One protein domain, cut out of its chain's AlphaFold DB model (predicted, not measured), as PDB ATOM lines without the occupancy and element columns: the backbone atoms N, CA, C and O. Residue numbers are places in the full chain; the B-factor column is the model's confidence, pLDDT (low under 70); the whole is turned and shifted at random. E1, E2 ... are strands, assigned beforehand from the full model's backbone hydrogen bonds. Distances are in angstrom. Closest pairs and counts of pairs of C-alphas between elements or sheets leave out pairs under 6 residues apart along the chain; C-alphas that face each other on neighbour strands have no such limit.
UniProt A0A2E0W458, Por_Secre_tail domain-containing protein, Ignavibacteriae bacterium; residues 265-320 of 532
ATOM      1  N   THR A 265     157.314 150.088 221.582       96.44
ATOM      2  CA  THR A 265     158.224 149.122 220.969       96.44
ATOM      3  C   THR A 265     157.887 148.976 219.487       96.44
ATOM      4  O   THR A 265     156.772 149.308 219.072       96.44
ATOM      5  N   ASP A 266     158.842 148.489 218.699       95.12
ATOM      6  CA  ASP A 266     158.653 148.249 217.271       95.12
ATOM      7  C   ASP A 266     157.478 147.300 217.027       95.12
ATOM      8  O   ASP A 266     157.250 146.339 217.768       95.12
ATOM      9  N   GLU A 267     156.730 147.551 215.959       95.06
ATOM     10  CA  GLU A 267     155.571 146.735 215.624       95.06
ATOM     11  C   GLU A 267     155.490 146.479 214.128       95.06
ATOM     12  O   GLU A 267     155.880 147.302 213.302       95.06
ATOM     13  N   THR A 268     154.991 145.297 213.770       92.44
ATOM     14  CA  THR A 268     154.795 144.903 212.378       92.44
ATOM     15  C   THR A 268     153.332 144.582 212.123       92.44
ATOM     16  O   THR A 268     152.784 143.653 212.717       92.44
ATOM     17  N   ILE A 269     152.719 145.290 211.174       92.25
ATOM     18  CA  ILE A 269     151.401 144.946 210.644       92.25
ATOM     19  C   ILE A 269     151.540 143.667 209.823       92.25
ATOM     20  O   ILE A 269     152.103 143.660 208.723       92.25
ATOM     21  N   SER A 270     151.064 142.571 210.405       83.06
ATOM     22  CA  SER A 270     151.227 141.211 209.886       83.06
ATOM     23  C   SER A 270     149.918 140.577 209.413       83.06
ATOM     24  O   SER A 270     149.959 139.561 208.715       83.06
ATOM     25  N   THR A 271     148.767 141.185 209.720       78.69
ATOM     26  CA  THR A 271     147.447 140.707 209.291       78.69
ATOM     27  C   THR A 271     146.875 141.582 208.178       78.69
ATOM     28  O   THR A 271     147.146 142.778 208.105       78.69
ATOM     29  N   ALA A 272     146.143 140.974 207.242       66.19
ATOM     30  CA  ALA A 272     145.526 141.713 206.145       66.19
ATOM     31  C   ALA A 272     144.259 142.428 206.627       66.19
ATOM     32  O   ALA A 272     143.429 141.810 207.293       66.19
ATOM     33  N   ASN A 273     144.082 143.683 206.197       69.81
ATOM     34  CA  ASN A 273     142.915 144.534 206.470       69.81
ATOM     35  C   ASN A 273     142.836 145.114 207.891       69.81
ATOM     36  O   ASN A 273     141.756 145.528 208.323       69.81
ATOM     37  N   ASP A 274     143.959 145.204 208.611       88.38
ATOM     38  CA  ASP A 274     143.998 146.043 209.809       88.38
ATOM     39  C   ASP A 274     143.618 147.483 209.441       88.38
ATOM     40  O   ASP A 274     143.995 148.004 208.389       88.38
ATOM     41  N   THR A 275     142.825 148.119 210.297       93.31
ATOM     42  CA  THR A 275     142.330 149.480 210.080       93.31
ATOM     43  C   THR A 275     142.646 150.337 211.294       93.31
ATOM     44  O   THR A 275     142.209 150.028 212.405       93.31
ATOM     45  N   LEU A 276     143.376 151.428 211.077       96.06
ATOM     46  CA  LEU A 276     143.701 152.421 212.085       96.06
ATOM     47  C   LEU A 276     142.547 153.412 212.257       96.06
ATOM     48  O   LEU A 276     142.402 154.371 211.498       96.06
ATOM     49  N   LYS A 277     141.764 153.202 213.314       94.12
ATOM     50  CA  LYS A 277     140.568 153.974 213.685       94.12
ATOM     51  C   LYS A 277     140.856 155.099 214.687       94.12
ATOM     52  O   LYS A 277     139.960 155.878 215.016       94.12
ATOM     53  N   GLY A 278     142.083 155.189 215.206       93.88
ATOM     54  CA  GLY A 278     142.519 156.204 216.171       93.88
ATOM     55  C   GLY A 278     143.858 156.831 215.790       93.88
ATOM     56  O   GLY A 278     144.611 156.257 215.018       93.88
ATOM     57  N   THR A 279     144.167 158.019 216.312       95.44
ATOM     58  CA  THR A 279     145.444 158.684 216.005       95.44
ATOM     59  C   THR A 279     146.619 157.887 216.571       95.44
ATOM     60  O   THR A 279     146.661 157.645 217.778       95.44
ATOM     61  N   LEU A 280     147.572 157.517 215.719       97.31
ATOM     62  CA  LEU A 280     148.780 156.774 216.082       97.31
ATOM     63  C   LEU A 280     149.978 157.717 216.206       97.31
ATOM     64  O   LEU A 280     150.136 158.616 215.384       97.31
ATOM     65  N   ARG A 281     150.834 157.494 217.199       96.06
ATOM     66  CA  ARG A 281     152.128 158.162 217.362       96.06
ATOM     67  C   ARG A 281     153.254 157.140 217.287       96.06
ATOM     68  O   ARG A 281     153.176 156.100 217.939       96.06
ATOM     69  N   ILE A 282     154.275 157.460 216.501       94.69
ATOM     70  CA  ILE A 282     155.517 156.705 216.347       94.69
ATOM     71  C   ILE A 282     156.638 157.570 216.936       94.69
ATOM     72  O   ILE A 282     157.059 158.521 216.272       94.69
ATOM     73  N   PRO A 283     157.074 157.301 218.179       93.38
ATOM     74  CA  PRO A 283     158.125 158.078 218.828       93.38
ATOM     75  C   PRO A 283     159.505 157.897 218.199       93.38
ATOM     76  O   PRO A 283     159.740 156.994 217.395       93.38
ATOM     77  N   THR A 284     160.441 158.738 218.637       87.19
ATOM     78  CA  THR A 284     161.877 158.625 218.345       87.19
ATOM     79  C   THR A 284     162.387 157.198 218.571       87.19
ATOM     80  O   THR A 284     162.140 156.606 219.619       87.19
ATOM     81  N   SER A 285     163.162 156.668 217.616       87.94
ATOM     82  CA  SER A 285     163.769 155.323 217.673       87.94
ATOM     83  C   SER A 285     162.792 154.140 217.672       87.94
ATOM     84  O   SER A 285     163.238 153.015 217.879       87.94
ATOM     85  N   ILE A 286     161.499 154.365 217.417       93.31
ATOM     86  CA  ILE A 286     160.505 153.300 217.236       93.31
ATOM     87  C   ILE A 286     160.149 153.162 215.754       93.31
ATOM     88  O   ILE A 286     159.960 154.157 215.048       93.31
ATOM     89  N   GLU A 287     160.036 151.921 215.283       88.31
ATOM     90  CA  GLU A 287     159.677 151.582 213.910       88.31
ATOM     91  C   GLU A 287     158.323 150.860 213.819       88.31
ATOM     92  O   GLU A 287     158.099 149.812 214.427       88.31
ATOM     93  N   LEU A 288     157.428 151.387 212.979       92.62
ATOM     94  CA  LEU A 288     156.259 150.658 212.492       92.62
ATOM     95  C   LEU A 288     156.558 150.088 211.105       92.62
ATOM     96  O   LEU A 288     156.781 150.840 210.155       92.62
ATOM     97  N   THR A 289     156.503 148.767 210.970       88.44
ATOM     98  CA  THR A 289     156.646 148.072 209.686       88.44
ATOM     99  C   THR A 289     155.289 147.596 209.175       88.44
ATOM    100  O   THR A 289     154.539 146.942 209.888       88.44
ATOM    101  N   ILE A 290     154.961 147.872 207.920       87.50
ATOM    102  CA  ILE A 290     153.721 147.442 207.274       87.50
ATOM    103  C   ILE A 290     154.069 146.372 206.247       87.50
ATOM    104  O   ILE A 290     154.685 146.691 205.238       87.50
ATOM    105  N   ASN A 291     153.672 145.121 206.491       83.62
ATOM    106  CA  ASN A 291     153.915 143.985 205.585       83.62
ATOM    107  C   ASN A 291     152.623 143.405 204.982       83.62
ATOM    108  O   ASN A 291     152.666 142.410 204.255       83.62
ATOM    109  N   LYS A 292     151.470 144.003 205.301       86.25
ATOM    110  CA  LYS A 292     150.144 143.691 204.748       86.25
ATOM    111  C   LYS A 292     149.351 144.978 204.481       86.25
ATOM    112  O   LYS A 292     149.754 146.022 204.993       86.25
ATOM    113  N   PRO A 293     148.249 144.930 203.706       86.25
ATOM    114  CA  PRO A 293     147.370 146.081 203.534       86.25
ATOM    115  C   PRO A 293     146.861 146.617 204.876       86.25
ATOM    116  O   PRO A 293     146.312 145.859 205.681       86.25
ATOM    117  N   TYR A 294     147.041 147.919 205.084       91.12
ATOM    118  CA  TYR A 294     146.731 148.635 206.316       91.12
ATOM    119  C   TYR A 294     145.977 149.930 205.994       91.12
ATOM    120  O   TYR A 294     146.503 150.829 205.328       91.12
ATOM    121  N   VAL A 295     144.723 150.005 206.440       91.19
ATOM    122  CA  VAL A 295     143.804 151.116 206.158       91.19
ATOM    123  C   VAL A 295     143.937 152.195 207.225       91.19
ATOM    124  O   VAL A 295     143.913 151.911 208.417       91.19
ATOM    125  N   ILE A 296     144.066 153.450 206.809       91.56
ATOM    126  CA  ILE A 296     144.365 154.593 207.669       91.56
ATOM    127  C   ILE A 296     143.172 155.554 207.682       91.56
ATOM    128  O   ILE A 296     143.089 156.461 206.851       91.56
ATOM    129  N   GLU A 297     142.260 155.378 208.641       94.50
ATOM    130  CA  GLU A 297     141.115 156.283 208.846       94.50
ATOM    131  C   GLU A 297     141.476 157.499 209.716       94.50
ATOM    132  O   GLU A 297     140.828 158.551 209.664       94.50
ATOM    133  N   LYS A 298     142.519 157.369 210.545       95.38
ATOM    134  CA  LYS A 298     143.039 158.429 211.420       95.38
ATOM    135  C   LYS A 298     144.522 158.672 211.216       95.38
ATOM    136  O   LYS A 298     145.232 157.870 210.629       95.38
ATOM    137  N   ASP A 299     144.970 159.837 211.670       92.94
ATOM    138  CA  ASP A 299     146.329 160.295 211.409       92.94
ATOM    139  C   ASP A 299     147.388 159.408 212.089       92.94
ATOM    140  O   ASP A 299     147.230 159.016 213.247       92.94
ATOM    141  N   ILE A 300     148.498 159.185 211.389       92.88
ATOM    142  CA  ILE A 300     149.759 158.693 211.953       92.88
ATOM    143  C   ILE A 300     150.670 159.905 212.136       92.88
ATOM    144  O   ILE A 300     150.863 160.669 211.193       92.88
ATOM    145  N   PHE A 301     151.235 160.085 213.323       90.94
ATOM    146  CA  PHE A 301     152.233 161.102 213.629       90.94
ATOM    147  C   PHE A 301     153.577 160.441 213.915       90.94
ATOM    148  O   PHE A 301     153.666 159.582 214.783       90.94
ATOM    149  N   ILE A 302     154.605 160.862 213.195       87.44
ATOM    150  CA  ILE A 302     155.979 160.388 213.328       87.44
ATOM    151  C   ILE A 302     156.777 161.489 214.030       87.44
ATOM    152  O   ILE A 302     156.846 162.620 213.545       87.44
ATOM    153  N   GLU A 303     157.317 161.188 215.202       86.88
ATOM    154  CA  GLU A 303     158.216 162.103 215.909       86.88
ATOM    155  C   GLU A 303     159.599 162.101 215.251       86.88
ATOM    156  O   GLU A 303     159.916 161.222 214.446       86.88
ATOM    157  N   THR A 304     160.432 163.088 215.582       79.69
ATOM    158  CA  THR A 304     161.816 163.156 215.089       79.69
ATOM    159  C   THR A 304     162.534 161.805 215.289       79.69
ATOM    160  O   THR A 304     162.590 161.302 216.409       79.69
ATOM    161  N   GLU A 305     163.095 161.225 214.217       76.19
ATOM    162  CA  GLU A 305     163.751 159.893 214.192       76.19
ATOM    163  C   GLU A 305     162.846 158.673 214.496       76.19
ATOM    164  O   GLU A 305     163.352 157.564 214.689       76.19
ATOM    165  N   GLY A 306     161.521 158.829 214.527       80.88
ATOM    166  CA  GLY A 306     160.588 157.707 214.391       80.88
ATOM    167  C   GLY A 306     160.555 157.195 212.947       80.88
ATOM    168  O   GLY A 306     160.874 157.933 212.010       80.88
ATOM    169  N   LYS A 307     160.181 155.927 212.732       78.81
ATOM    170  CA  LYS A 307     160.242 155.304 211.399       78.81
ATOM    171  C   LYS A 307     158.952 154.589 211.008       78.81
ATOM    172  O   LYS A 307     158.367 153.840 211.783       78.81
ATOM    173  N   LEU A 308     158.538 154.795 209.760       83.62
ATOM    174  CA  LEU A 308     157.452 154.065 209.113       83.62
ATOM    175  C   LEU A 308     157.999 153.367 207.867       83.62
ATOM    176  O   LEU A 308     158.345 154.025 206.885       83.62
ATOM    177  N   THR A 309     158.041 152.041 207.891       76.88
ATOM    178  CA  THR A 309     158.533 151.226 206.778       76.88
ATOM    179  C   THR A 309     157.384 150.456 206.158       76.88
ATOM    180  O   THR A 309     156.668 149.741 206.845       76.88
ATOM    181  N   VAL A 310     157.219 150.550 204.842       75.69
ATOM    182  CA  VAL A 310     156.319 149.663 204.093       75.69
ATOM    183  C   VAL A 310     157.179 148.559 203.487       75.69
ATOM    184  O   VAL A 310     157.940 148.798 202.548       75.69
ATOM    185  N   GLY A 311     157.128 147.377 204.098       65.50
ATOM    186  CA  GLY A 311     157.875 146.200 203.678       65.50
ATOM    187  C   GLY A 311     157.171 145.420 202.566       65.50
ATOM    188  O   GLY A 311     156.186 145.863 201.979       65.50
ATOM    189  N   VAL A 312     157.717 144.252 202.227       62.31
ATOM    190  CA  VAL A 312     157.254 143.442 201.089       62.31
ATOM    191  C   VAL A 312     155.818 142.962 201.308       62.31
ATOM    192  O   VAL A 312     155.539 142.259 202.278       62.31
ATOM    193  N   GLY A 313     154.925 143.287 200.368       66.06
ATOM    194  CA  GLY A 313     153.500 142.936 200.449       66.06
ATOM    195  C   GLY A 313     152.689 143.838 201.385       66.06
ATOM    196  O   GLY A 313     151.495 143.601 201.574       66.06
ATOM    197  N   GLY A 314     153.331 144.858 201.962       72.56
ATOM    198  CA  GLY A 314     152.681 145.933 202.690       72.56
ATOM    199  C   GLY A 314     152.079 146.968 201.760       72.56
ATOM    200  O   GLY A 314     152.660 147.328 200.740       72.56
ATOM    201  N   GLU A 315     150.921 147.481 202.149       74.88
ATOM    202  CA  GLU A 315     150.224 148.532 201.420       74.88
ATOM    203  C   GLU A 315     149.614 149.492 202.441       74.88
ATOM    204  O   GLU A 315     148.975 149.071 203.405       74.88
ATOM    205  N   LEU A 316     149.835 150.792 202.245       80.62
ATOM    206  CA  LEU A 316     149.241 151.841 203.068       80.62
ATOM    207  C   LEU A 316     148.053 152.435 202.302       80.62
ATOM    208  O   LEU A 316     148.237 153.023 201.233       80.62
ATOM    209  N   ILE A 317     146.846 152.296 202.845       82.00
ATOM    210  CA  ILE A 317     145.598 152.741 202.212       82.00
ATOM    211  C   ILE A 317     145.055 153.925 203.008       82.00
ATOM    212  O   ILE A 317     144.548 153.756 204.110       82.00
ATOM    213  N   LEU A 318     145.174 155.141 202.477       82.44
ATOM    214  CA  LEU A 318     144.696 156.344 203.164       82.44
ATOM    215  C   LEU A 318     143.186 156.525 202.946       82.44
ATOM    216  O   LEU A 318     142.773 156.908 201.853       82.44
ATOM    217  N   ASP A 319     142.383 156.303 203.989       83.12
ATOM    218  CA  ASP A 319     140.922 156.485 203.982       83.12
ATOM    219  C   ASP A 319     140.512 157.644 204.907       83.12
ATOM    220  O   ASP A 319     139.872 157.497 205.944       83.12
ATOM    221  N   GLY A 320     140.987 158.844 204.570       77.31
ATOM    222  CA  GLY A 320     140.735 160.075 205.331       77.31
ATOM    223  C   GLY A 320     141.790 160.407 206.391       77.31
ATOM    224  O   GLY A 320     141.975 161.589 206.703       77.31
TER     225      GLY A 320
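This is residues 265 to 320 of the 532 residues of the protein "Por_Secre_tail domain-containing protein" of Ignavibacteriae bacterium (UniProt A0A2E0W458). The chain is wound in stacked turns, a short three-sided solenoid: E1, E2 and E3 make the first turn, E4, E5 and E6 stack beside them in the second, and E7 and E8 make two sides of a third turn that is not completed. Seen along the stack the turns are a triangle, with one small parallel sheet on each side: E1, E4, E7 on one, E2, E5, E8 on the next, and the two strands E3 and E6 on the last. The printed part has 56 residues with eight named strands, E1 to E8 in order along the chain, and no named helix; the class is all strand. It is compact, with a radius of gyration of the C-alphas of 10.6 A, and the C-alphas span 27 by 24 by 14 A.

E1, residues 267 to 269, begins with C-alpha 267 at (155.571, 146.735, 215.624). E2 is residues 274 to 276 and E3 residues 280 to 282. E4, residues 287 to 290, is 9.8 A from first to last C-alpha, and E5, residues 293 to 296, is 9.9 A. E6 is residues 300 to 302. E7, residues 307 to 310, is 10.0 A long, and E8, residues 315 to 318, is 9.7 A and ends with C-alpha 318 at (144.696, 156.344, 203.164).

E1 and E4 are parallel at 12 degrees, with N 269 and O 289 within hydrogen-bond range at 2.8 A. E4, the inner strand of this sheet, is also parallel to E7 at 15 degrees, with N 290 and O 309 at 2.8 A. E2 and E5 are parallel at 19 degrees, with N 276 and O 295 at 2.8 A. E5 and E8 are parallel at 21 degrees, with N 294 and O 315 at 2.8 A. E3 and E6 are parallel at 18 degrees, with N 301 and O 280 at 2.8 A. Between the sheets, the closest C-alphas of E4 and E8 are those of Ile 290 and Glu 315, 6.9 A apart, and the closest of E3 and E7 are those of Ile 282 and Lys 307, 7.0 A apart. E1 and E2 meet only through their link, as do E2 and E3, and E4 and E5. Among the pairs that are apart are E1 and E3, E2 and E4, and E5 and E7.

The two C-alphas farthest apart are those of Ala 272 and Thr 304, at 28.4 A. The printed part has no cut, and the seven links between successive strands are tight. The mean pLDDT of the printed part is 85.8; residues 272 to 273 and 311 to 313 are under 70.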